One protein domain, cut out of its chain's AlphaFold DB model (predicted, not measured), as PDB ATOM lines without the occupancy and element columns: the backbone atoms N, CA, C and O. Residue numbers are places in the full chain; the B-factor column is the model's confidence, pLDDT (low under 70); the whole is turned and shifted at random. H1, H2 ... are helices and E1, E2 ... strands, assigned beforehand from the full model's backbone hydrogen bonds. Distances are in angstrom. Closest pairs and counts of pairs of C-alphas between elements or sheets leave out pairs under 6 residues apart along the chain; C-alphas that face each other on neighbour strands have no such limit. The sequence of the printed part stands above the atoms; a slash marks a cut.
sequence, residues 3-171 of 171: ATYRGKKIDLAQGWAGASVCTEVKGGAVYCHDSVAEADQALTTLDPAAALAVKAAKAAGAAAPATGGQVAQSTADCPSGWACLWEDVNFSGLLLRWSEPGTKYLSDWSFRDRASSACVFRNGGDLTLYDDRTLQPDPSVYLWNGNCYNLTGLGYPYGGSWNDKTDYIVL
ATOM      1  N   ALA A   3      22.730  92.818  33.924       97.31
ATOM      2  CA  ALA A   3      23.514  91.698  33.414       97.31
ATOM      3  C   ALA A   3      22.777  90.365  33.527       97.31
ATOM      4  O   ALA A   3      21.829  90.209  34.298       97.31
ATOM      5  N   THR A   4      23.222  89.384  32.745       97.88
ATOM      6  CA  THR A   4      22.783  87.992  32.856       97.88
ATOM      7  C   THR A   4      23.814  87.198  33.652       97.88
ATOM      8  O   THR A   4      24.966  87.113  33.243       97.88
ATOM      9  N   TYR A   5      23.399  86.578  34.753       97.56
ATOM     10  CA  TYR A   5      24.239  85.742  35.610       97.56
ATOM     11  C   TYR A   5      23.486  84.462  35.976       97.56
ATOM     12  O   TYR A   5      22.358  84.521  36.471       97.56
ATOM     13  N   ARG A   6      24.071  83.292  35.673       94.38
ATOM     14  CA  ARG A   6      23.441  81.965  35.867       94.38
ATOM     15  C   ARG A   6      21.997  81.893  35.334       94.38
ATOM     16  O   ARG A   6      21.093  81.367  35.980       94.38
ATOM     17  N   GLY A   7      21.769  82.491  34.161       93.25
ATOM     18  CA  GLY A   7      20.461  82.544  33.494       93.25
ATOM     19  C   GLY A   7      19.452  83.538  34.087       93.25
ATOM     20  O   GLY A   7      18.329  83.615  33.598       93.25
ATOM     21  N   LYS A   8      19.825  84.316  35.110       95.81
ATOM     22  CA  LYS A   8      18.968  85.330  35.743       95.81
ATOM     23  C   LYS A   8      19.456  86.736  35.431       95.81
ATOM     24  O   LYS A   8      20.636  86.942  35.165       95.81
ATOM     25  N   LYS A   9      18.545  87.709  35.480       97.75
ATOM     26  CA  LYS A   9      18.900  89.128  35.403       97.75
ATOM     27  C   LYS A   9      19.302  89.639  36.782       97.75
ATOM     28  O   LYS A   9      18.591  89.383  37.751       97.75
ATOM     29  N   ILE A  10      20.429  90.337  36.845       97.62
ATOM     30  CA  ILE A  10      20.936  91.013  38.042       97.62
ATOM     31  C   ILE A  10      21.205  92.484  37.719       97.62
ATOM     32  O   ILE A  10      21.541  92.809  36.578       97.62
ATOM     33  N   ASP A  11      21.049  93.359  38.709       97.56
ATOM     34  CA  ASP A  11      21.437  94.765  38.599       97.56
ATOM     35  C   ASP A  11      22.837  94.957  39.177       97.56
ATOM     36  O   ASP A  11      23.040  94.850  40.386       97.56
ATOM     37  N   LEU A  12      23.800  95.250  38.306       97.00
ATOM     38  CA  LEU A  12      25.192  95.435  38.697       97.00
ATOM     39  C   LEU A  12      25.415  96.687  39.538       97.00
ATOM     40  O   LEU A  12      26.408  96.734  40.255       97.00
ATOM     41  N   ALA A  13      24.492  97.654  39.533       96.81
ATOM     42  CA  ALA A  13      24.571  98.800  40.435       96.81
ATOM     43  C   ALA A  13      24.370  98.382  41.906       96.81
ATOM     44  O   ALA A  13      24.863  99.047  42.814       96.81
ATOM     45  N   GLN A  14      23.691  97.253  42.147       96.06
ATOM     46  CA  GLN A  14      23.452  96.687  43.481       96.06
ATOM     47  C   GLN A  14      24.498  95.636  43.892       96.06
ATOM     48  O   GLN A  14      24.384  95.029  44.957       96.06
ATOM     49  N   GLY A  15      25.522  95.418  43.060       93.94
ATOM     50  CA  GLY A  15      26.572  94.426  43.272       93.94
ATOM     51  C   GLY A  15      26.470  93.222  42.330       93.94
ATOM     52  O   GLY A  15      25.520  93.050  41.574       93.94
ATOM     53  N   TRP A  16      27.493  92.367  42.360       94.75
ATOM     54  CA  TRP A  16      27.713  91.352  41.315       94.75
ATOM     55  C   TRP A  16      27.079  89.990  41.617       94.75
ATOM     56  O   TRP A  16      27.319  89.020  40.905       94.75
ATOM     57  N   ALA A  17      26.288  89.886  42.689       94.12
ATOM     58  CA  ALA A  17      25.663  88.635  43.135       94.12
ATOM     59  C   ALA A  17      26.654  87.451  43.285       94.12
ATOM     60  O   ALA A  17      26.275  86.288  43.131       94.12
ATOM     61  N   GLY A  18      27.923  87.749  43.590       93.69
ATOM     62  CA  GLY A  18      29.004  86.769  43.726       93.69
ATOM     63  C   GLY A  18      29.755  86.434  42.435       93.69
ATOM     64  O   GLY A  18      30.658  85.608  42.487       93.69
ATOM     65  N   ALA A  19      29.416  87.050  41.297       96.50
ATOM     66  CA  ALA A  19      30.218  86.924  40.084       96.50
ATOM     67  C   ALA A  19      31.601  87.571  40.266       96.50
ATOM     68  O   ALA A  19      31.735  88.572  40.972       96.50
ATOM     69  N   SER A  20      32.603  87.027  39.574       95.88
ATOM     70  CA  SER A  20      33.986  87.528  39.604       95.88
ATOM     71  C   SER A  20      34.379  88.280  38.331       95.88
ATOM     72  O   SER A  20      35.380  88.990  38.301       95.88
ATOM     73  N   VAL A  21      33.608  88.119  37.256       96.25
ATOM     74  CA  VAL A  21      33.849  88.775  35.968       96.25
ATOM     75  C   VAL A  21      32.522  89.153  35.327       96.25
ATOM     76  O   VAL A  21      31.590  88.347  35.319       96.25
ATOM     77  N   CYS A  22      32.449  90.352  34.757       97.12
ATOM     78  CA  CYS A  22      31.332  90.806  33.937       97.12
ATOM     79  C   CYS A  22      31.843  91.339  32.596       97.12
ATOM     80  O   CYS A  22      32.831  92.062  32.510       97.12
ATOM     81  N   THR A  23      31.172  90.928  31.529       95.62
ATOM     82  CA  THR A  23      31.623  91.081  30.147       95.62
ATOM     83  C   THR A  23      30.503  91.715  29.327       95.62
ATOM     84  O   THR A  23      29.443  91.108  29.171       95.62
ATOM     85  N   GLU A  24      30.724  92.926  28.813       95.50
ATOM     86  CA  GLU A  24      29.869  93.561  27.807       95.50
ATOM     87  C   GLU A  24      30.305  93.102  26.416       95.50
ATOM     88  O   GLU A  24      31.339  93.545  25.914       95.50
ATOM     89  N   VAL A  25      29.528  92.200  25.817       91.12
ATOM     90  CA  VAL A  25      29.773  91.690  24.462       91.12
ATOM     91  C   VAL A  25      29.199  92.625  23.402       91.12
ATOM     92  O   VAL A  25      28.428  93.545  23.700       91.12
ATOM     93  N   LYS A  26      29.520  92.335  22.136       86.00
ATOM     94  CA  LYS A  26      29.001  93.068  20.985       86.00
ATOM     95  C   LYS A  26      27.480  93.243  21.056       86.00
ATOM     96  O   LYS A  26      26.740  92.288  21.293       86.00
ATOM     97  N   GLY A  27      27.014  94.467  20.822       87.19
ATOM     98  CA  GLY A  27      25.599  94.834  20.966       87.19
ATOM     99  C   GLY A  27      25.172  95.219  22.389       87.19
ATOM    100  O   GLY A  27      23.978  95.386  22.629       87.19
ATOM    101  N   GLY A  28      26.118  95.367  23.323       90.56
ATOM    102  CA  GLY A  28      25.898  95.962  24.647       90.56
ATOM    103  C   GLY A  28      25.286  95.022  25.688       90.56
ATOM    104  O   GLY A  28      24.945  95.449  26.791       90.56
ATOM    105  N   ALA A  29      25.116  93.740  25.362       94.56
ATOM    106  CA  ALA A  29      24.608  92.760  26.312       94.56
ATOM    107  C   ALA A  29      25.688  92.393  27.338       94.56
ATOM    108  O   ALA A  29      26.830  92.116  26.979       94.56
ATOM    109  N   VAL A  30      25.310  92.337  28.617       97.06
ATOM    110  CA  VAL A  30      26.245  92.047  29.709       97.06
ATOM    111  C   VAL A  30      26.007  90.656  30.279       97.06
ATOM    112  O   VAL A  30      24.876  90.290  30.622       97.06
ATOM    113  N   TYR A  31      27.089  89.894  30.412       97.19
ATOM    114  CA  TYR A  31      27.105  88.553  30.987       97.19
ATOM    115  C   TYR A  31      28.144  88.476  32.096       97.19
ATOM    116  O   TYR A  31      29.288  88.890  31.908       97.19
ATOM    117  N   CYS A  32      27.743  87.950  33.248       97.50
ATOM    118  CA  CYS A  32      28.627  87.764  34.388       97.50
ATOM    119  C   CYS A  32      28.794  86.282  34.706       97.50
ATOM    120  O   CYS A  32      27.890  85.481  34.449       97.50
ATOM    121  N   HIS A  33      29.947  85.926  35.268       96.88
ATOM    122  CA  HIS A  33      30.339  84.545  35.542       96.88
ATOM    123  C   HIS A  33      31.121  84.432  36.854       96.88
ATOM    124  O   HIS A  33      31.696  85.412  37.334       96.88
ATOM    125  N   ASP A  34      31.155  83.228  37.428       95.56
ATOM    126  CA  ASP A  34      31.874  82.962  38.678       95.56
ATOM    127  C   ASP A  34      33.393  83.031  38.488       95.56
ATOM    128  O   ASP A  34      34.134  83.338  39.421       95.56
ATOM    129  N   SER A  35      33.864  82.772  37.267       93.19
ATOM    130  CA  SER A  35      35.280  82.803  36.927       93.19
ATOM    131  C   SER A  35      35.527  83.296  35.506       93.19
ATOM    132  O   SER A  35      34.671  83.216  34.623       93.19
ATOM    133  N   VAL A  36      36.756  83.752  35.268       91.94
ATOM    134  CA  VAL A  36      37.227  84.116  33.930       91.94
ATOM    135  C   VAL A  36      37.161  82.933  32.961       91.94
ATOM    136  O   VAL A  36      36.751  83.111  31.822       91.94
ATOM    137  N   ALA A  37      37.489  81.717  33.409       91.56
ATOM    138  CA  ALA A  37      37.417  80.528  32.558       91.56
ATOM    139  C   ALA A  37      35.989  80.263  32.051       91.56
ATOM    140  O   ALA A  37      35.797  79.954  30.875       91.56
ATOM    141  N   GLU A  38      34.985  80.433  32.916       93.12
ATOM    142  CA  GLU A  38      33.578  80.327  32.521       93.12
ATOM    143  C   GLU A  38      33.161  81.435  31.553       93.12
ATOM    144  O   GLU A  38      32.477  81.152  30.569       93.12
ATOM    145  N   ALA A  39      33.588  82.681  31.792       93.75
ATOM    146  CA  ALA A  39      33.318  83.784  30.874       93.75
ATOM    147  C   ALA A  39      33.934  83.529  29.491       93.75
ATOM    148  O   ALA A  39      33.268  83.698  28.471       93.75
ATOM    149  N   ASP A  40      35.176  83.052  29.445       92.50
ATOM    150  CA  ASP A  40      35.877  82.738  28.201       92.50
ATOM    151  C   ASP A  40      35.206  81.586  27.439       92.50
ATOM    152  O   ASP A  40      35.139  81.601  26.208       92.50
ATOM    153  N   GLN A  41      34.676  80.592  28.158       92.88
ATOM    154  CA  GLN A  41      33.879  79.529  27.553       92.88
ATOM    155  C   GLN A  41      32.548  80.068  27.020       92.88
ATOM    156  O   GLN A  41      32.160  79.726  25.907       92.88
ATOM    157  N   ALA A  42      31.857  80.932  27.765       93.00
ATOM    158  CA  ALA A  42      30.594  81.522  27.327       93.00
ATOM    159  C   ALA A  42      30.756  82.369  26.053       93.00
ATOM    160  O   ALA A  42      29.881  82.348  25.180       93.00
ATOM    161  N   LEU A  43      31.903  83.042  25.891       91.44
ATOM    162  CA  LEU A  43      32.215  83.803  24.681       91.44
ATOM    163  C   LEU A  43      32.140  82.952  23.408       91.44
ATOM    164  O   LEU A  43      31.785  83.494  22.370       91.44
ATOM    165  N   THR A  44      32.380  81.632  23.440       92.44
ATOM    166  CA  THR A  44      32.301  80.815  22.209       92.44
ATOM    167  C   THR A  44      30.925  80.851  21.553       92.44
ATOM    168  O   THR A  44      30.818  80.630  20.350       92.44
ATOM    169  N   THR A  45      29.886  81.116  22.344       91.44
ATOM    170  CA  THR A  45      28.503  81.226  21.877       91.44
ATOM    171  C   THR A  45      28.070  82.684  21.741       91.44
ATOM    172  O   THR A  45      27.315  83.011  20.832       91.44
ATOM    173  N   LEU A  46      28.533  83.558  22.642       89.00
ATOM    174  CA  LEU A  46      28.107  84.959  22.707       89.00
ATOM    175  C   LEU A  46      28.830  85.853  21.692       89.00
ATOM    176  O   LEU A  46      28.209  86.711  21.074       89.00
ATOM    177  N   ASP A  47      30.135  85.644  21.528       87.00
ATOM    178  CA  ASP A  47      31.000  86.374  20.605       87.00
ATOM    179  C   ASP A  47      32.171  85.464  20.173       87.00
ATOM    180  O   ASP A  47      33.257  85.482  20.771       87.00
ATOM    181  N   PRO A  48      31.968  84.628  19.135       87.94
ATOM    182  CA  PRO A  48      32.974  83.665  18.689       87.94
ATOM    183  C   PRO A  48      34.310  84.303  18.280       87.94
ATOM    184  O   PRO A  48      35.358  83.666  18.408       87.94
ATOM    185  N   ALA A  49      34.291  85.552  17.802       83.94
ATOM    186  CA  ALA A  49      35.503  86.277  17.435       83.94
ATOM    187  C   ALA A  49      36.299  86.673  18.687       83.94
ATOM    188  O   ALA A  49      37.505  86.417  18.750       83.94
ATOM    189  N   ALA A  50      35.628  87.207  19.714       82.25
ATOM    190  CA  ALA A  50      36.254  87.483  21.006       82.25
ATOM    191  C   ALA A  50      36.785  86.201  21.672       82.25
ATOM    192  O   ALA A  50      37.891  86.197  22.210       82.25
ATOM    193  N   ALA A  51      36.055  85.085  21.575       87.81
ATOM    194  CA  ALA A  51      36.501  83.798  22.112       87.81
ATOM    195  C   ALA A  51      37.818  83.317  21.479       87.81
ATOM    196  O   ALA A  51      38.693  82.789  22.171       87.81
ATOM    197  N   LEU A  52      37.979  83.501  20.162       87.69
ATOM    198  CA  LEU A  52      39.228  83.183  19.469       87.69
ATOM    199  C   LEU A  52      40.369  84.098  19.932       87.69
ATOM    200  O   LEU A  52      41.477  83.613  20.165       87.69
ATOM    201  N   ALA A  53      40.091  85.391  20.119       83.31
ATOM    202  CA  ALA A  53      41.066  86.361  20.607       83.31
ATOM    203  C   ALA A  53      41.563  86.037  22.026       83.31
ATOM    204  O   ALA A  53      42.774  86.034  22.248       83.31
ATOM    205  N   VAL A  54      40.669  85.690  22.965       84.31
ATOM    206  CA  VAL A  54      41.074  85.256  24.318       84.31
ATOM    207  C   VAL A  54      41.952  84.007  24.248       84.31
ATOM    208  O   VAL A  54      43.011  83.955  24.873       84.31
ATOM    209  N   LYS A  55      41.548  82.995  23.470       86.56
ATOM    210  CA  LYS A  55      42.333  81.759  23.321       86.56
ATOM    211  C   LYS A  55      43.733  82.039  22.775       86.56
ATOM    212  O   LYS A  55      44.699  81.479  23.288       86.56
ATOM    213  N   ALA A  56      43.846  82.909  21.773       82.75
ATOM    214  CA  ALA A  56      45.129  83.305  21.206       82.75
ATOM    215  C   ALA A  56      46.003  84.055  22.227       82.75
ATOM    216  O   ALA A  56      47.172  83.711  22.384       82.75
ATOM    217  N   ALA A  57      45.434  85.014  22.967       78.50
ATOM    218  CA  ALA A  57      46.145  85.752  24.014       78.50
ATOM    219  C   ALA A  57      46.676  84.819  25.114       78.50
ATOM    220  O   ALA A  57      47.849  84.889  25.479       78.50
ATOM    221  N   LYS A  58      45.850  83.882  25.595       81.94
ATOM    222  CA  LYS A  58      46.261  82.906  26.617       81.94
ATOM    223  C   LYS A  58      47.308  81.920  26.112       81.94
ATOM    224  O   LYS A  58      48.224  81.585  26.856       81.94
ATOM    225  N   ALA A  59      47.221  81.491  24.853       79.50
ATOM    226  CA  ALA A  59      48.246  80.652  24.236       79.50
ATOM    227  C   ALA A  59      49.591  81.388  24.100       79.50
ATOM    228  O   ALA A  59      50.638  80.789  24.328       79.50
ATOM    229  N   ALA A  60      49.567  82.687  23.786       68.31
ATOM    230  CA  ALA A  60      50.764  83.524  23.733       68.31
ATOM    231  C   ALA A  60      51.354  83.823  25.128       68.31
ATOM    232  O   ALA A  60      52.565  83.980  25.259       68.31
ATOM    233  N   GLY A  61      50.515  83.875  26.171       57.28
ATOM    234  CA  GLY A  61      50.906  84.143  27.562       57.28
ATOM    235  C   GLY A  61      51.330  82.921  28.390       57.28
ATOM    236  O   GLY A  61      51.777  83.089  29.522       57.28
ATOM    237  N   ALA A  62      51.236  81.695  27.861       49.41
ATOM    238  CA  ALA A  62      51.470  80.436  28.587       49.41
ATOM    239  C   ALA A  62      52.944  80.142  28.980       49.41
ATOM    240  O   ALA A  62      53.311  78.988  29.195       49.41
ATOM    241  N   ALA A  63      53.798  81.164  29.106       32.69
ATOM    242  CA  ALA A  63      55.195  81.029  29.530       32.69
ATOM    243  C   ALA A  63      55.425  81.201  31.050       32.69
ATOM    244  O   ALA A  63      56.571  81.126  31.491       32.69
ATOM    245  N   ALA A  64      54.384  81.402  31.870       35.34
ATOM    246  CA  ALA A  64      54.514  81.512  33.328       35.34
ATOM    247  C   ALA A  64      53.679  80.438  34.061       35.34
ATOM    248  O   ALA A  64      52.512  80.237  33.718       35.34
ATOM    249  N   PRO A  65      54.242  79.729  35.061       32.31
ATOM    250  CA  PRO A  65      53.527  78.679  35.777       32.31
ATOM    251  C   PRO A  65      52.482  79.284  36.724       32.31
ATOM    252  O   PRO A  65      52.801  80.120  37.565       32.31
ATOM    253  N   ALA A  66      51.234  78.829  36.616       37.66
ATOM    254  CA  ALA A  66      50.173  79.151  37.563       37.66
ATOM    255  C   ALA A  66      50.238  78.201  38.770       37.66
ATOM    256  O   ALA A  66      50.051  76.992  38.626       37.66
ATOM    257  N   THR A  67      50.469  78.731  39.971       27.66
ATOM    258  CA  THR A  67      50.287  77.992  41.228       27.66
ATOM    259  C   THR A  67      48.963  78.373  41.880       27.66
ATOM    260  O   THR A  67      48.825  79.478  42.381       27.66
ATOM    261  N   GLY A  68      48.031  77.415  41.919       29.47
ATOM    262  CA  GLY A  68      47.004  77.281  42.959       29.47
ATOM    263  C   GLY A  68      45.867  78.310  43.000       29.47
ATOM    264  O   GLY A  68      45.983  79.344  43.637       29.47
ATOM    265  N   GLY A  69      44.700  77.937  42.460       34.03
ATOM    266  CA  GLY A  69      43.389  78.338  43.003       34.03
ATOM    267  C   GLY A  69      42.965  79.812  42.933       34.03
ATOM    268  O   GLY A  69      42.001  80.169  43.604       34.03
ATOM    269  N   GLN A  70      43.630  80.661  42.150       36.91
ATOM    270  CA  GLN A  70      43.271  82.078  42.015       36.91
ATOM    271  C   GLN A  70      42.352  82.341  40.809       36.91
ATOM    272  O   GLN A  70      42.521  81.759  39.736       36.91
ATOM    273  N   VAL A  71      41.395  83.259  41.000       45.41
ATOM    274  CA  VAL A  71      40.678  83.981  39.934       45.41
ATOM    275  C   VAL A  71      41.734  84.533  38.973       45.41
ATOM    276  O   VAL A  71      42.731  85.075  39.442       45.41
ATOM    277  N   ALA A  72      41.576  84.303  37.668       49.41
ATOM    278  CA  ALA A  72      42.640  84.496  36.681       49.41
ATOM    279  C   ALA A  72      43.380  85.845  36.854       49.41
ATOM    280  O   ALA A  72      42.754  86.899  36.943       49.41
ATOM    281  N   GLN A  73      44.708  85.762  36.993       64.25
ATOM    282  CA  GLN A  73      45.614  86.886  37.235       64.25
ATOM    283  C   GLN A  73      46.517  87.055  36.016       64.25
ATOM    284  O   GLN A  73      47.563  86.407  35.932       64.25
ATOM    285  N   SER A  74      46.087  87.826  35.016       81.44
ATOM    286  CA  SER A  74      46.881  88.012  33.802       81.44
ATOM    287  C   SER A  74      46.282  89.044  32.847       81.44
ATOM    288  O   SER A  74      45.077  89.091  32.603       81.44
ATOM    289  N   THR A  75      47.155  89.793  32.172       85.12
ATOM    290  CA  THR A  75      46.775  90.669  31.050       85.12
ATOM    291  C   THR A  75      46.106  89.908  29.901       85.12
ATOM    292  O   THR A  75      45.277  90.475  29.193       85.12
ATOM    293  N   ALA A  76      46.397  88.611  29.734       87.00
ATOM    294  CA  ALA A  76      45.764  87.740  28.739       87.00
ATOM    295  C   ALA A  76      44.272  87.473  29.008       87.00
ATOM    296  O   ALA A  76      43.583  86.935  28.142       87.00
ATOM    297  N   ASP A  77      43.760  87.848  30.185       88.75
ATOM    298  CA  ASP A  77      42.324  87.853  30.451       88.75
ATOM    299  C   ASP A  77      41.625  89.064  29.812       88.75
ATOM    300  O   ASP A  77      40.400  89.151  29.880       88.75
ATOM    301  N   CYS A  78      42.355  89.973  29.157       91.31
ATOM    302  CA  CYS A  78      41.770  90.985  28.289       91.31
ATOM    303  C   CYS A  78      41.907  90.594  26.811       91.31
ATOM    304  O   CYS A  78      43.018  90.601  26.276       91.31
ATOM    305  N   PRO A  79      40.807  90.235  26.129       86.19
ATOM    306  CA  PRO A  79      40.859  89.896  24.715       86.19
ATOM    307  C   PRO A  79      41.224  91.084  23.825       86.19
ATOM    308  O   PRO A  79      40.873  92.230  24.099       86.19
ATOM    309  N   SER A  80      41.808  90.783  22.663       86.12
ATOM    310  CA  SER A  80      41.821  91.736  21.551       86.12
ATOM    311  C   SER A  80      40.392  92.117  21.159       86.12
ATOM    312  O   SER A  80      39.508  91.266  21.074       86.12
ATOM    313  N   GLY A  81      40.187  93.395  20.876       87.88
ATOM    314  CA  GLY A  81      38.903  94.056  20.671       87.88
ATOM    315  C   GLY A  81      38.321  94.742  21.910       87.88
ATOM    316  O   GLY A  81      37.257  95.338  21.784       87.88
ATOM    317  N   TRP A  82      38.981  94.684  23.073       92.50
ATOM    318  CA  TRP A  82      38.358  95.038  24.352       92.50
ATOM    319  C   TRP A  82      39.180  96.021  25.182       92.50
ATOM    320  O   TRP A  82      40.398  96.132  25.043       92.50
ATOM    321  N   ALA A  83      38.490  96.717  26.078       95.44
ATOM    322  CA  ALA A  83      39.086  97.365  27.235       95.44
ATOM    323  C   ALA A  83      38.701  96.604  28.499       95.44
ATOM    324  O   ALA A  83      37.559  96.153  28.628       95.44
ATOM    325  N   CYS A  84      39.643  96.486  29.428       96.44
ATOM    326  CA  CYS A  84      39.433  95.752  30.663       96.44
ATOM    327  C   CYS A  84      39.929  96.533  31.870       96.44
ATOM    328  O   CYS A  84      41.005  97.132  31.817       96.44
ATOM    329  N   LEU A  85      39.150  96.490  32.949       97.81
ATOM    330  CA  LEU A  85      39.514  97.028  34.254       97.81
ATOM    331  C   LEU A  85      39.470  95.917  35.294       97.81
ATOM    332  O   LEU A  85      38.533  95.116  35.323       97.81
ATOM    333  N   TRP A  86      40.475  95.917  36.153       97.56
ATOM    334  CA  TRP A  86      40.600  95.020  37.287       97.56
ATOM    335  C   TRP A  86      40.548  95.809  38.583       97.56
ATOM    336  O   TRP A  86      41.050  96.935  38.659       97.56
ATOM    337  N   GLU A  87      39.943  95.188  39.592       97.00
ATOM    338  CA  GLU A  87      39.822  95.781  40.917       97.00
ATOM    339  C   GLU A  87      41.193  95.948  41.570       97.00
ATOM    340  O   GLU A  87      41.503  97.003  42.107       97.00
ATOM    341  N   ASP A  88      42.051  94.937  41.455       95.75
ATOM    342  CA  ASP A  88      43.359  94.950  42.093       95.75
ATOM    343  C   ASP A  88      44.476  95.306  41.105       95.75
ATOM    344  O   ASP A  88      44.344  95.249  39.875       95.75
ATOM    345  N   VAL A  89      45.626  95.682  41.664       92.88
ATOM    346  CA  VAL A  89      46.874  95.835  40.907       92.88
ATOM    347  C   VAL A  89      47.316  94.499  40.306       92.88
ATOM    348  O   VAL A  89      46.948  93.430  40.782       92.88
ATOM    349  N   ASN A  90      48.176  94.552  39.291       92.00
ATOM    350  CA  ASN A  90      48.725  93.386  38.595       92.00
ATOM    351  C   ASN A  90      47.659  92.495  37.932       92.00
ATOM    352  O   ASN A  90      47.860  91.288  37.801       92.00
ATOM    353  N   PHE A  91      46.576  93.109  37.441       93.19
ATOM    354  CA  PHE A  91      45.570  92.470  36.587       93.19
ATOM    355  C   PHE A  91      44.842  91.325  37.297       93.19
ATOM    356  O   PHE A  91      44.734  90.214  36.771       93.19
ATOM    357  N   SER A  92      44.370  91.594  38.518       91.88
ATOM    358  CA  SER A  92      43.690  90.612  39.362       91.88
ATOM    359  C   SER A  92      42.442  91.151  40.066       91.88
ATOM    360  O   SER A  92      42.112  92.326  39.964       91.88
ATOM    361  N   GLY A  93      41.736  90.275  40.779       92.94
ATOM    362  CA  GLY A  93      40.490  90.627  41.458       92.94
ATOM    363  C   GLY A  93      39.296  90.572  40.508       92.94
ATOM    364  O   GLY A  93      39.291  89.797  39.546       92.94
ATOM    365  N   LEU A  94      38.270  91.373  40.794       95.69
ATOM    366  CA  LEU A  94      37.092  91.477  39.937       95.69
ATOM    367  C   LEU A  94      37.451  92.086  38.579       95.69
ATOM    368  O   LEU A  94      38.205  93.055  38.509       95.69
ATOM    369  N   LEU A  95      36.875  91.538  37.507       96.62
ATOM    370  CA  LEU A  95      37.189  91.927  36.130       96.62
ATOM    371  C   LEU A  95      35.965  92.461  35.382       96.62
ATOM    372  O   LEU A  95      34.955  91.768  35.240       96.62
ATOM    373  N   LEU A  96      36.091  93.662  34.823       97.62
ATOM    374  CA  LEU A  96      35.168  94.216  33.837       97.62
ATOM    375  C   LEU A  96      35.792  94.212  32.447       97.62
ATOM    376  O   LEU A  96      36.943  94.607  32.281       97.62
ATOM    377  N   ARG A  97      35.019  93.791  31.443       95.69
ATOM    378  CA  ARG A  97      35.432  93.785  30.035       95.69
ATOM    379  C   ARG A  97      34.388  94.492  29.177       95.69
ATOM    380  O   ARG A  97      33.208  94.157  29.272       95.69
ATOM    381  N   TRP A  98      34.823  95.384  28.291       95.38
ATOM    382  CA  TRP A  98      33.957  96.078  27.336       95.38
ATOM    383  C   TRP A  98      34.458  95.973  25.901       95.38
ATOM    384  O   TRP A  98      35.610  96.313  25.626       95.38
ATOM    385  N   SER A  99      33.579  95.560  24.983       90.75
ATOM    386  CA  SER A  99      33.858  95.572  23.540       90.75
ATOM    387  C   SER A  99      33.299  96.798  22.813       90.75
ATOM    388  O   SER A  99      33.830  97.193  21.778       90.75
ATOM    389  N   GLU A 100      32.210  97.386  23.311       91.38
ATOM    390  CA  GLU A 100      31.517  98.483  22.627       91.38
ATOM    391  C   GLU A 100      32.059  99.861  23.034       91.38
ATOM    392  O   GLU A 100      32.389 100.072  24.208       91.38
ATOM    393  N   PRO A 101      32.109 100.822  22.093       91.94
ATOM    394  CA  PRO A 101      32.433 102.208  22.404       91.94
ATOM    395  C   PRO A 101      31.359 102.868  23.286       91.94
ATOM    396  O   PRO A 101      30.275 102.327  23.530       91.94
ATOM    397  N   GLY A 102      31.664 104.077  23.739       93.56
ATOM    398  CA  GLY A 102      30.793 104.939  24.521       93.56
ATOM    399  C   GLY A 102      31.267 105.139  25.956       93.56
ATOM    400  O   GLY A 102      32.260 104.572  26.412       93.56
ATOM    401  N   THR A 103      30.517 105.967  26.677       96.56
ATOM    402  CA  THR A 103      30.761 106.253  28.090       96.56
ATOM    403  C   THR A 103      30.196 105.138  28.961       96.56
ATOM    404  O   THR A 103      29.026 104.775  28.820       96.56
ATOM    405  N   LYS A 104      31.002 104.612  29.885       96.81
ATOM    406  CA  LYS A 104      30.567 103.629  30.886       96.81
ATOM    407  C   LYS A 104      30.764 104.230  32.277       96.81
ATOM    408  O   LYS A 104      31.899 104.439  32.699       96.81
ATOM    409  N   TYR A 105      29.669 104.506  32.981       97.38
ATOM    410  CA  TYR A 105      29.706 104.978  34.367       97.38
ATOM    411  C   TYR A 105      29.900 103.791  35.297       97.38
ATOM    412  O   TYR A 105      29.031 102.932  35.364       97.38
ATOM    413  N   LEU A 106      31.014 103.720  36.022       97.75
ATOM    414  CA  LEU A 106      31.354 102.557  36.847       97.75
ATOM    415  C   LEU A 106      30.434 102.397  38.068       97.75
ATOM    416  O   LEU A 106      30.325 101.300  38.618       97.75
ATOM    417  N   SER A 107      29.701 103.445  38.448       96.94
ATOM    418  CA  SER A 107      28.604 103.366  39.422       96.94
ATOM    419  C   SER A 107      27.492 102.408  38.978       96.94
ATOM    420  O   SER A 107      26.983 101.652  39.805       96.94
ATOM    421  N   ASP A 108      27.196 102.325  37.676       97.12
ATOM    422  CA  ASP A 108      26.217 101.375  37.122       97.12
ATOM    423  C   ASP A 108      26.656  99.910  37.248       97.12
ATOM    424  O   ASP A 108      25.847  99.002  37.028       97.12
ATOM    425  N   TRP A 109      27.930  99.693  37.577       97.12
ATOM    426  CA  TRP A 109      28.587  98.396  37.694       97.12
ATOM    427  C   TRP A 109      29.062  98.116  39.121       97.12
ATOM    428  O   TRP A 109      29.764  97.133  39.320       97.12
ATOM    429  N   SER A 110      28.744  98.964  40.112       97.06
ATOM    430  CA  SER A 110      29.286  98.855  41.481       97.06
ATOM    431  C   SER A 110      30.831  98.762  41.502       97.06
ATOM    432  O   SER A 110      31.439  98.020  42.278       97.06
ATOM    433  N   PHE A 111      31.468  99.515  40.600       97.69
ATOM    434  CA  PHE A 111      32.913  99.488  40.341       97.69
ATOM    435  C   PHE A 111      33.561 100.883  40.354       97.69
ATOM    436  O   PHE A 111      34.725 101.042  39.989       97.69
ATOM    437  N   ARG A 112      32.797 101.907  40.748       96.94
ATOM    438  CA  ARG A 112      33.299 103.268  40.973       96.94
ATOM    439  C   ARG A 112      34.382 103.237  42.049       96.94
ATOM    440  O   ARG A 112      34.185 102.547  43.048       96.94
ATOM    441  N   ASP A 113      35.481 103.960  41.843       96.69
ATOM    442  CA  ASP A 113      36.586 104.062  42.806       96.69
ATOM    443  C   ASP A 113      37.195 102.701  43.200       96.69
ATOM    444  O   ASP A 113      37.610 102.505  44.338       96.69
ATOM    445  N   ARG A 114      37.208 101.719  42.286       97.56
ATOM    446  CA  ARG A 114      37.742 100.369  42.571       97.56
ATOM    447  C   ARG A 114      38.780  99.875  41.582       97.56
ATOM    448  O   ARG A 114      39.369  98.834  41.810       97.56
ATOM    449  N   ALA A 115      38.967 100.547  40.450       97.62
ATOM    450  CA  ALA A 115      39.932 100.088  39.461       97.62
ATOM    451  C   ALA A 115      41.364 100.376  39.937       97.62
ATOM    452  O   ALA A 115      41.705 101.529  40.218       97.62
ATOM    453  N   SER A 116      42.215  99.350  39.915       97.56
ATOM    454  CA  SER A 116      43.646  99.465  40.236       97.56
ATOM    455  C   SER A 116      44.564  99.020  39.092       97.56
ATOM    456  O   SER A 116      45.752  99.360  39.074       97.56
ATOM    457  N   SER A 117      44.047  98.308  38.085       96.94
ATOM    458  CA  SER A 117      44.786  98.029  36.847       96.94
ATOM    459  C   SER A 117      43.878  97.929  35.620       96.94
ATOM    460  O   SER A 117      42.671  97.710  35.725       96.94
ATOM    461  N   ALA A 118      44.452  98.159  34.438       97.06
ATOM    462  CA  ALA A 118      43.714  98.288  33.186       97.06
ATOM    463  C   ALA A 118      44.504  97.745  31.991       97.06
ATOM    464  O   ALA A 118      45.729  97.840  31.962       97.06
ATOM    465  N   CYS A 119      43.810  97.254  30.968       95.06
ATOM    466  CA  CYS A 119      44.384  96.915  29.665       95.06
ATOM    467  C   CYS A 119      43.492  97.458  28.553       95.06
ATOM    468  O   CYS A 119      42.263  97.407  28.647       95.06
ATOM    469  N   VAL A 120      44.120  97.948  27.487       93.75
ATOM    470  CA  VAL A 120      43.446  98.527  26.324       93.75
ATOM    471  C   VAL A 120      43.930  97.785  25.092       93.75
ATOM    472  O   VAL A 120      45.053  97.993  24.647       93.75
ATOM    473  N   PHE A 121      43.096  96.906  24.547       90.75
ATOM    474  CA  PHE A 121      43.395  96.116  23.351       90.75
ATOM    475  C   PHE A 121      42.281  96.247  22.322       90.75
ATOM    476  O   PHE A 121      41.858  95.269  21.721       90.75
ATOM    477  N   ARG A 122      41.749  97.448  22.132       88.75
ATOM    478  CA  ARG A 122      40.551  97.693  21.328       88.75
ATOM    479  C   ARG A 122      40.834  97.618  19.831       88.75
ATOM    480  O   ARG A 122      41.946  97.889  19.375       88.75
ATOM    481  N   ASN A 123      39.796  97.320  19.046       82.75
ATOM    482  CA  ASN A 123      39.837  97.348  17.577       82.75
ATOM    483  C   ASN A 123      39.766  98.798  17.045       82.75
ATOM    484  O   ASN A 123      38.904  99.130  16.232       82.75
ATOM    485  N   GLY A 124      40.663  99.656  17.536       77.19
ATOM    486  CA  GLY A 124      40.669 101.102  17.325       77.19
ATOM    487  C   GLY A 124      40.192 101.882  18.552       77.19
ATOM    488  O   GLY A 124      39.378 101.394  19.333       77.19
ATOM    489  N   GLY A 125      40.715 103.102  18.697       84.19
ATOM    490  CA  GLY A 125      40.445 103.968  19.840       84.19
ATOM    491  C   GLY A 125      41.192 103.555  21.107       84.19
ATOM    492  O   GLY A 125      41.743 102.459  21.217       84.19
ATOM    493  N   ASP A 126      41.193 104.465  22.066       89.88
ATOM    494  CA  ASP A 126      41.930 104.355  23.319       89.88
ATOM    495  C   ASP A 126      40.951 104.257  24.489       89.88
ATOM    496  O   ASP A 126      39.751 104.064  24.289       89.88
ATOM    497  N   LEU A 127      41.454 104.320  25.716       96.31
ATOM    498  CA  LEU A 127      40.622 104.359  26.913       96.31
ATOM    499  C   LEU A 127      40.987 105.601  27.712       96.31
ATOM    500  O   LEU A 127      42.133 105.746  28.128       96.31
ATOM    501  N   THR A 128      40.013 106.464  27.970       97.69
ATOM    502  CA  THR A 128      40.199 107.577  28.904       97.69
ATOM    503  C   THR A 128      39.457 107.277  30.195       97.69
ATOM    504  O   THR A 128      38.264 106.970  30.168       97.69
ATOM    505  N   LEU A 129      40.169 107.358  31.315       98.19
ATOM    506  CA  LEU A 129      39.608 107.266  32.659       98.19
ATOM    507  C   LEU A 129      39.300 108.673  33.161       98.19
ATOM    508  O   LEU A 129      40.096 109.586  32.932       98.19
ATOM    509  N   TYR A 130      38.185 108.829  33.865       97.88
ATOM    510  CA  TYR A 130      37.769 110.085  34.472       97.88
ATOM    511  C   TYR A 130      37.427 109.890  35.948       97.88
ATOM    512  O   TYR A 130      36.935 108.830  36.334       97.88
ATOM    513  N   ASP A 131      37.677 110.928  36.738       97.00
ATOM    514  CA  ASP A 131      37.243 111.077  38.132       97.00
ATOM    515  C   ASP A 131      36.227 112.233  38.170       97.00
ATOM    516  O   ASP A 131      36.591 113.373  37.869       97.00
ATOM    517  N   ASP A 132      34.956 111.924  38.443       92.69
ATOM    518  CA  ASP A 132      33.837 112.872  38.430       92.69
ATOM    519  C   ASP A 132      33.815 113.650  39.745       92.69
ATOM    520  O   ASP A 132      33.487 113.136  40.825       92.69
ATOM    521  N   ARG A 133      34.177 114.932  39.657       87.06
ATOM    522  CA  ARG A 133      34.337 115.787  40.829       87.06
ATOM    523  C   ARG A 133      33.282 116.875  40.847       87.06
ATOM    524  O   ARG A 133      33.275 117.817  40.061       87.06
ATOM    525  N   THR A 134      32.448 116.842  41.881       85.56
ATOM    526  CA  THR A 134      31.442 117.884  42.103       85.56
ATOM    527  C   THR A 134      32.088 119.275  42.210       85.56
ATOM    528  O   THR A 134      32.923 119.523  43.084       85.56
ATOM    529  N   LEU A 135      31.652 120.196  41.341       82.56
ATOM    530  CA  LEU A 135      32.075 121.606  41.282       82.56
ATOM    531  C   LEU A 135      33.564 121.837  40.955       82.56
ATOM    532  O   LEU A 135      34.096 122.906  41.263       82.56
ATOM    533  N   GLN A 136      34.248 120.870  40.339       84.31
ATOM    534  CA  GLN A 136      35.641 120.999  39.891       84.31
ATOM    535  C   GLN A 136      35.803 120.391  38.490       84.31
ATOM    536  O   GLN A 136      34.980 119.573  38.099       84.31
ATOM    537  N   PRO A 137      36.823 120.783  37.703       86.88
ATOM    538  CA  PRO A 137      37.139 120.070  36.473       86.88
ATOM    539  C   PRO A 137      37.532 118.622  36.779       86.88
ATOM    540  O   PRO A 137      38.420 118.397  37.611       86.88
ATOM    541  N   ASP A 138      36.906 117.682  36.076       90.75
ATOM    542  CA  ASP A 138      37.203 116.254  36.174       90.75
ATOM    543  C   ASP A 138      38.638 115.975  35.709       90.75
ATOM    544  O   ASP A 138      38.994 116.254  34.553       90.75
ATOM    545  N   PRO A 139      39.498 115.415  36.574       95.75
ATOM    546  CA  PRO A 139      40.736 114.802  36.132       95.75
ATOM    547  C   PRO A 139      40.450 113.718  35.108       95.75
ATOM    548  O   PRO A 139      39.475 112.977  35.216       95.75
ATOM    549  N   SER A 140      41.354 113.584  34.143       96.75
ATOM    550  CA  SER A 140      41.344 112.455  33.225       96.75
ATOM    551  C   SER A 140      42.748 111.948  32.953       96.75
ATOM    552  O   SER A 140      43.724 112.701  33.028       96.75
ATOM    553  N   VAL A 141      42.853 110.656  32.659       97.06
ATOM    554  CA  VAL A 141      44.087 110.036  32.182       97.06
ATOM    555  C   VAL A 141      43.795 109.168  30.975       97.06
ATOM    556  O   VAL A 141      42.817 108.425  30.927       97.06
ATOM    557  N   TYR A 142      44.669 109.288  29.988       95.50
ATOM    558  CA  TYR A 142      44.581 108.563  28.739       95.50
ATOM    559  C   TYR A 142      45.446 107.306  28.790       95.50
ATOM    560  O   TYR A 142      46.636 107.374  29.112       95.50
ATOM    561  N   LEU A 143      44.858 106.172  28.430       95.31
ATOM    562  CA  LEU A 143      45.517 104.881  28.327       95.31
ATOM    563  C   LEU A 143      45.600 104.476  26.855       95.31
ATOM    564  O   LEU A 143      44.586 104.193  26.215       95.31
ATOM    565  N   TRP A 144      46.826 104.429  26.337       90.12
ATOM    566  CA  TRP A 144      47.093 104.082  24.943       90.12
ATOM    567  C   TRP A 144      46.691 102.647  24.633       90.12
ATOM    568  O   TRP A 144      47.039 101.727  25.383       90.12
ATOM    569  N   ASN A 145      46.050 102.458  23.485       89.00
ATOM    570  CA  ASN A 145      45.746 101.144  22.942       89.00
ATOM    571  C   ASN A 145      47.018 100.298  22.746       89.00
ATOM    572  O   ASN A 145      48.105 100.813  22.476       89.00
ATOM    573  N   GLY A 146      46.885  98.982  22.886       86.06
ATOM    574  CA  GLY A 146      47.985  98.022  22.841       86.06
ATOM    575  C   GLY A 146      48.752  97.858  24.156       86.06
ATOM    576  O   GLY A 146      49.769  97.168  24.160       86.06
ATOM    577  N   ASN A 147      48.306  98.467  25.262       89.00
ATOM    578  CA  ASN A 147      49.059  98.502  26.519       89.00
ATOM    579  C   ASN A 147      48.218  98.124  27.744       89.00
ATOM    580  O   ASN A 147      46.987  98.164  27.730       89.00
ATOM    581  N   CYS A 148      48.928  97.807  28.827       92.44
ATOM    582  CA  CYS A 148      48.378  97.540  30.147       92.44
ATOM    583  C   CYS A 148      49.062  98.413  31.203       92.44
ATOM    584  O   CYS A 148      50.255  98.700  31.103       92.44
ATOM    585  N   TYR A 149      48.311  98.809  32.228       94.12
ATOM    586  CA  TYR A 149      48.708  99.807  33.211       94.12
ATOM    587  C   TYR A 149      48.322  99.358  34.620       94.12
ATOM    588  O   TYR A 149      47.175  98.994  34.868       94.12
ATOM    589  N   ASN A 150      49.265  99.453  35.558       95.12
ATOM    590  CA  ASN A 150      48.941  99.540  36.979       95.12
ATOM    591  C   ASN A 150      48.614 101.001  37.293       95.12
ATOM    592  O   ASN A 150      49.465 101.874  37.106       95.12
ATOM    593  N   LEU A 151      47.398 101.277  37.767       96.56
ATOM    594  CA  LEU A 151      46.923 102.646  37.988       96.56
ATOM    595  C   LEU A 151      47.638 103.321  39.165       96.56
ATOM    596  O   LEU A 151      47.783 104.542  39.175       96.56
ATOM    597  N   THR A 152      48.211 102.531  40.080       95.06
ATOM    598  CA  THR A 152      49.166 103.000  41.100       95.06
ATOM    599  C   THR A 152      50.400 103.690  40.516       95.06
ATOM    600  O   THR A 152      50.991 104.545  41.170       95.06
ATOM    601  N   GLY A 153      50.799 103.336  39.290       92.50
ATOM    602  CA  GLY A 153      51.940 103.929  38.591       92.50
ATOM    603  C   GLY A 153      51.604 105.201  37.811       92.50
ATOM    604  O   GLY A 153      52.513 105.853  37.299       92.50
ATOM    605  N   LEU A 154      50.322 105.563  37.700       94.81
ATOM    606  CA  LEU A 154      49.875 106.743  36.965       94.81
ATOM    607  C   LEU A 154      49.635 107.894  37.937       94.81
ATOM    608  O   LEU A 154      48.786 107.801  38.821       94.81
ATOM    609  N   GLY A 155      50.375 108.989  37.763       96.44
ATOM    610  CA  GLY A 155      50.258 110.168  38.617       96.44
ATOM    611  C   GLY A 155      48.882 110.825  38.518       96.44
ATOM    612  O   GLY A 155      48.338 110.991  37.425       96.44
ATOM    613  N   TYR A 156      48.335 111.223  39.665       95.69
ATOM    614  CA  TYR A 156      47.057 111.926  39.745       95.69
ATOM    615  C   TYR A 156      47.276 113.442  39.928       95.69
ATOM    616  O   TYR A 156      48.136 113.825  40.729       95.69
ATOM    617  N   PRO A 157      46.528 114.326  39.229       91.94
ATOM    618  CA  PRO A 157      46.803 115.771  39.213       91.94
ATOM    619  C   PRO A 157      46.848 116.460  40.582       91.94
ATOM    620  O   PRO A 157      47.543 117.461  40.739       91.94
ATOM    621  N   TYR A 158      46.147 115.923  41.583       89.00
ATOM    622  CA  TYR A 158      46.108 116.480  42.939       89.00
ATOM    623  C   TYR A 158      46.987 115.711  43.941       89.00
ATOM    624  O   TYR A 158      46.818 115.846  45.151       89.00
ATOM    625  N   GLY A 159      47.946 114.928  43.438       91.44
ATOM    626  CA  GLY A 159      48.872 114.124  44.233       91.44
ATOM    627  C   GLY A 159      48.417 112.673  44.397       91.44
ATOM    628  O   GLY A 159      47.230 112.359  44.367       91.44
ATOM    629  N   GLY A 160      49.386 111.774  44.571       95.31
ATOM    630  CA  GLY A 160      49.135 110.336  44.617       95.31
ATOM    631  C   GLY A 160      49.013 109.718  43.223       95.31
ATOM    632  O   GLY A 160      49.737 110.102  42.301       95.31
ATOM    633  N   SER A 161      48.116 108.741  43.087       97.12
ATOM    634  CA  SER A 161      47.956 107.940  41.871       97.12
ATOM    635  C   SER A 161      46.489 107.765  41.482       97.12
ATOM    636  O   SER A 161      45.600 108.073  42.274       97.12
ATOM    637  N   TRP A 162      46.255 107.248  40.278       97.31
ATOM    638  CA  TRP A 162      44.927 106.911  39.755       97.31
ATOM    639  C   TRP A 162      44.292 105.658  40.377       97.31
ATOM    640  O   TRP A 162      43.186 105.285  39.985       97.31
ATOM    641  N   ASN A 163      44.967 105.009  41.332       97.50
ATOM    642  CA  ASN A 163      44.424 103.861  42.051       97.50
ATOM    643  C   ASN A 163      43.110 104.216  42.745       97.50
ATOM    644  O   ASN A 163      43.084 105.160  43.539       97.50
ATOM    645  N   ASP A 164      42.054 103.454  42.466       97.56
ATOM    646  CA  ASP A 164      40.737 103.635  43.082       97.56
ATOM    647  C   ASP A 164      40.166 105.052  42.868       97.56
ATOM    648  O   ASP A 164      39.551 105.624  43.765       97.56
ATOM    649  N   LYS A 165      40.427 105.657  41.695       97.19
ATOM    650  CA  LYS A 165      39.932 107.005  41.319       97.19
ATOM    651  C   LYS A 165      38.987 107.040  40.132       97.19
ATOM    652  O   LYS A 165      38.468 108.093  39.789       97.19
ATOM    653  N   THR A 166      38.860 105.930  39.414       97.88
ATOM    654  CA  THR A 166      38.090 105.948  38.170       97.88
ATOM    655  C   THR A 166      36.604 105.871  38.483       97.88
ATOM    656  O   THR A 166      36.146 104.918  39.115       97.88
ATOM    657  N   ASP A 167      35.860 106.832  37.953       97.69
ATOM    658  CA  ASP A 167      34.414 106.932  38.089       97.69
ATOM    659  C   ASP A 167      33.672 106.527  36.833       97.69
ATOM    660  O   ASP A 167      32.649 105.838  36.881       97.69
ATOM    661  N   TYR A 168      34.191 106.952  35.691       97.81
ATOM    662  CA  TYR A 168      33.677 106.567  34.397       97.81
ATOM    663  C   TYR A 168      34.807 106.470  33.390       97.81
ATOM    664  O   TYR A 168      35.900 107.014  33.562       97.81
ATOM    665  N   ILE A 169      34.521 105.738  32.327       97.88
ATOM    666  CA  ILE A 169      35.444 105.544  31.227       97.88
ATOM    667  C   ILE A 169      34.814 105.947  29.910       97.88
ATOM    668  O   ILE A 169      33.596 105.850  29.739       97.88
ATOM    669  N   VAL A 170      35.657 106.363  28.972       97.12
ATOM    670  CA  VAL A 170      35.271 106.634  27.589       97.12
ATOM    671  C   VAL A 170      36.093 105.749  26.660       97.12
ATOM    672  O   VAL A 170      37.324 105.727  26.733       97.12
ATOM    673  N   LEU A 171      35.365 105.023  25.809       92.88
ATOM    674  CA  LEU A 171      35.827 104.083  24.791       92.88
ATOM    675  C   LEU A 171      35.421 104.627  23.409       92.88
ATOM    676  O   LEU A 171      34.222 104.889  23.213       92.88
TER     677      LEU A 171
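What this domain is: This is residues 3 to 171 of the 171 residues of an uncharacterized protein of Streptomyces sp. NRRL S-495 (UniProt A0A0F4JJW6). Look first for a long, strongly twisted sheet of eight strands: the helical hairpin H1 and H2 lies on one side of it, with H1 packed over the E3 and E4 part, and on the other side a smaller sheet of four short strands, E7, E12, E9 and E10, is partly face to face with it, nearest at E9 and E10. The loop of residues 63 to 69 beyond H2 sticks out into the open. The printed part has 169 residues, with strands E1 to E4, helices H1 and H2, strands E5 to E7, the short helix H3 and strands E8 to E12 along it; the class is mixed, helices and strands, though under half of the residues are in named elements. The large sheet runs E2, E1, E4, E3, E6, E5, E8, E11 and is mixed; the small one runs E7, E12, E9, E10 and is antiparallel. The whole is compact, with a radius of gyration of the C-alphas of 15.3 A and spans of 44 by 37 by 32 A.

Where its parts are: Find C-alpha 3 at (23.514, 91.698, 33.414), where E1, residues 3 to 5, begins. E2 follows at residues 8 to 11, E3 at 21 to 24 and E4 at 30 to 33. H1, residues 36 to 46, is 14.5 A long, and H2, residues 48 to 61, runs 20.0 A to C-alpha 61 at (50.906, 84.143, 27.562). Then look for E5, residues 82 to 88, 18.4 A, and E6, residues 92 to 98, 16.4 A. E7 is residues 103 to 105, H3 106 to 109, and E8, 13.7 A long, 117 to 121. E9 is residues 127 to 130, E10 140 to 143, E11 147 to 150, and E12 168 to 170, ending at C-alpha 170 at (35.271, 106.634, 27.589).

How they stand to each other: Start at the edge strand E2, antiparallel to E1 in a hairpin, with N 5 and O 8 2.8 A apart. E1 is parallel to E4, with N 4 to O 30 at 2.8 A. E4 and E3 form a hairpin, with N 23 to O 31 at 2.8 A. E3 is parallel to E6, with N 24 to O 97 at 2.8 A. The hairpin E5 and E6 has N 83 to O 98 at 2.9 A, E5 and E8 are antiparallel with N 84 to O 119 at 2.9 A, and E8 and the edge strand E11 with N 149 to O 118 at 2.8 A. H1 is on this sheet at a height of 8.5 A, over E4 and slantwise to the strands at 34 degrees on the local plane; this makes two layers, a helix on one face of a sheet. E4, H1 and H2, then E5 are a split strand-helix-strand unit, two strands running the same way with E3 and E6 between them, and its crossover is right-handed. H2 touches H1 with residues 50 to 54 alone, the closest C-alphas being those of Leu 43 and Ala 51, 5.0 A apart; they run opposite ways at a shallow tilt of 34 degrees, only just short of steep. H2 is not on the sheet, and H3 only grazes it with residues 106 to 109. In the small sheet, N 104 and O 169 join E7 and E12 within hydrogen-bond range at 2.9 A, N 170 and O 128 join E12 and E9 at 2.9 A, and N 143 and O 127 the hairpin E9 and E10 at 2.8 A. Between the sheets, the closest C-alphas of E8 and E9 are those of Val 120 and Leu 127, 6.5 A apart. Every O i to N i+4 pair is within hydrogen-bond range in H2, 5 of 7 are in H1, and H3 is too short for such a pair.

The domain as a whole: The two C-alphas farthest apart are those of Pro 65 and Leu 135, at 48.3 A. The printed part has no cut and ends at Leu 171, the chain's last residue. Two links are long: residues 62 to 81 between H2 and E5, and residues 151 to 167 between E11 and E12. The mean pLDDT of the printed part is 88.8; residues 60 to 73, of which 60 and 61 belong to H2, are under 70.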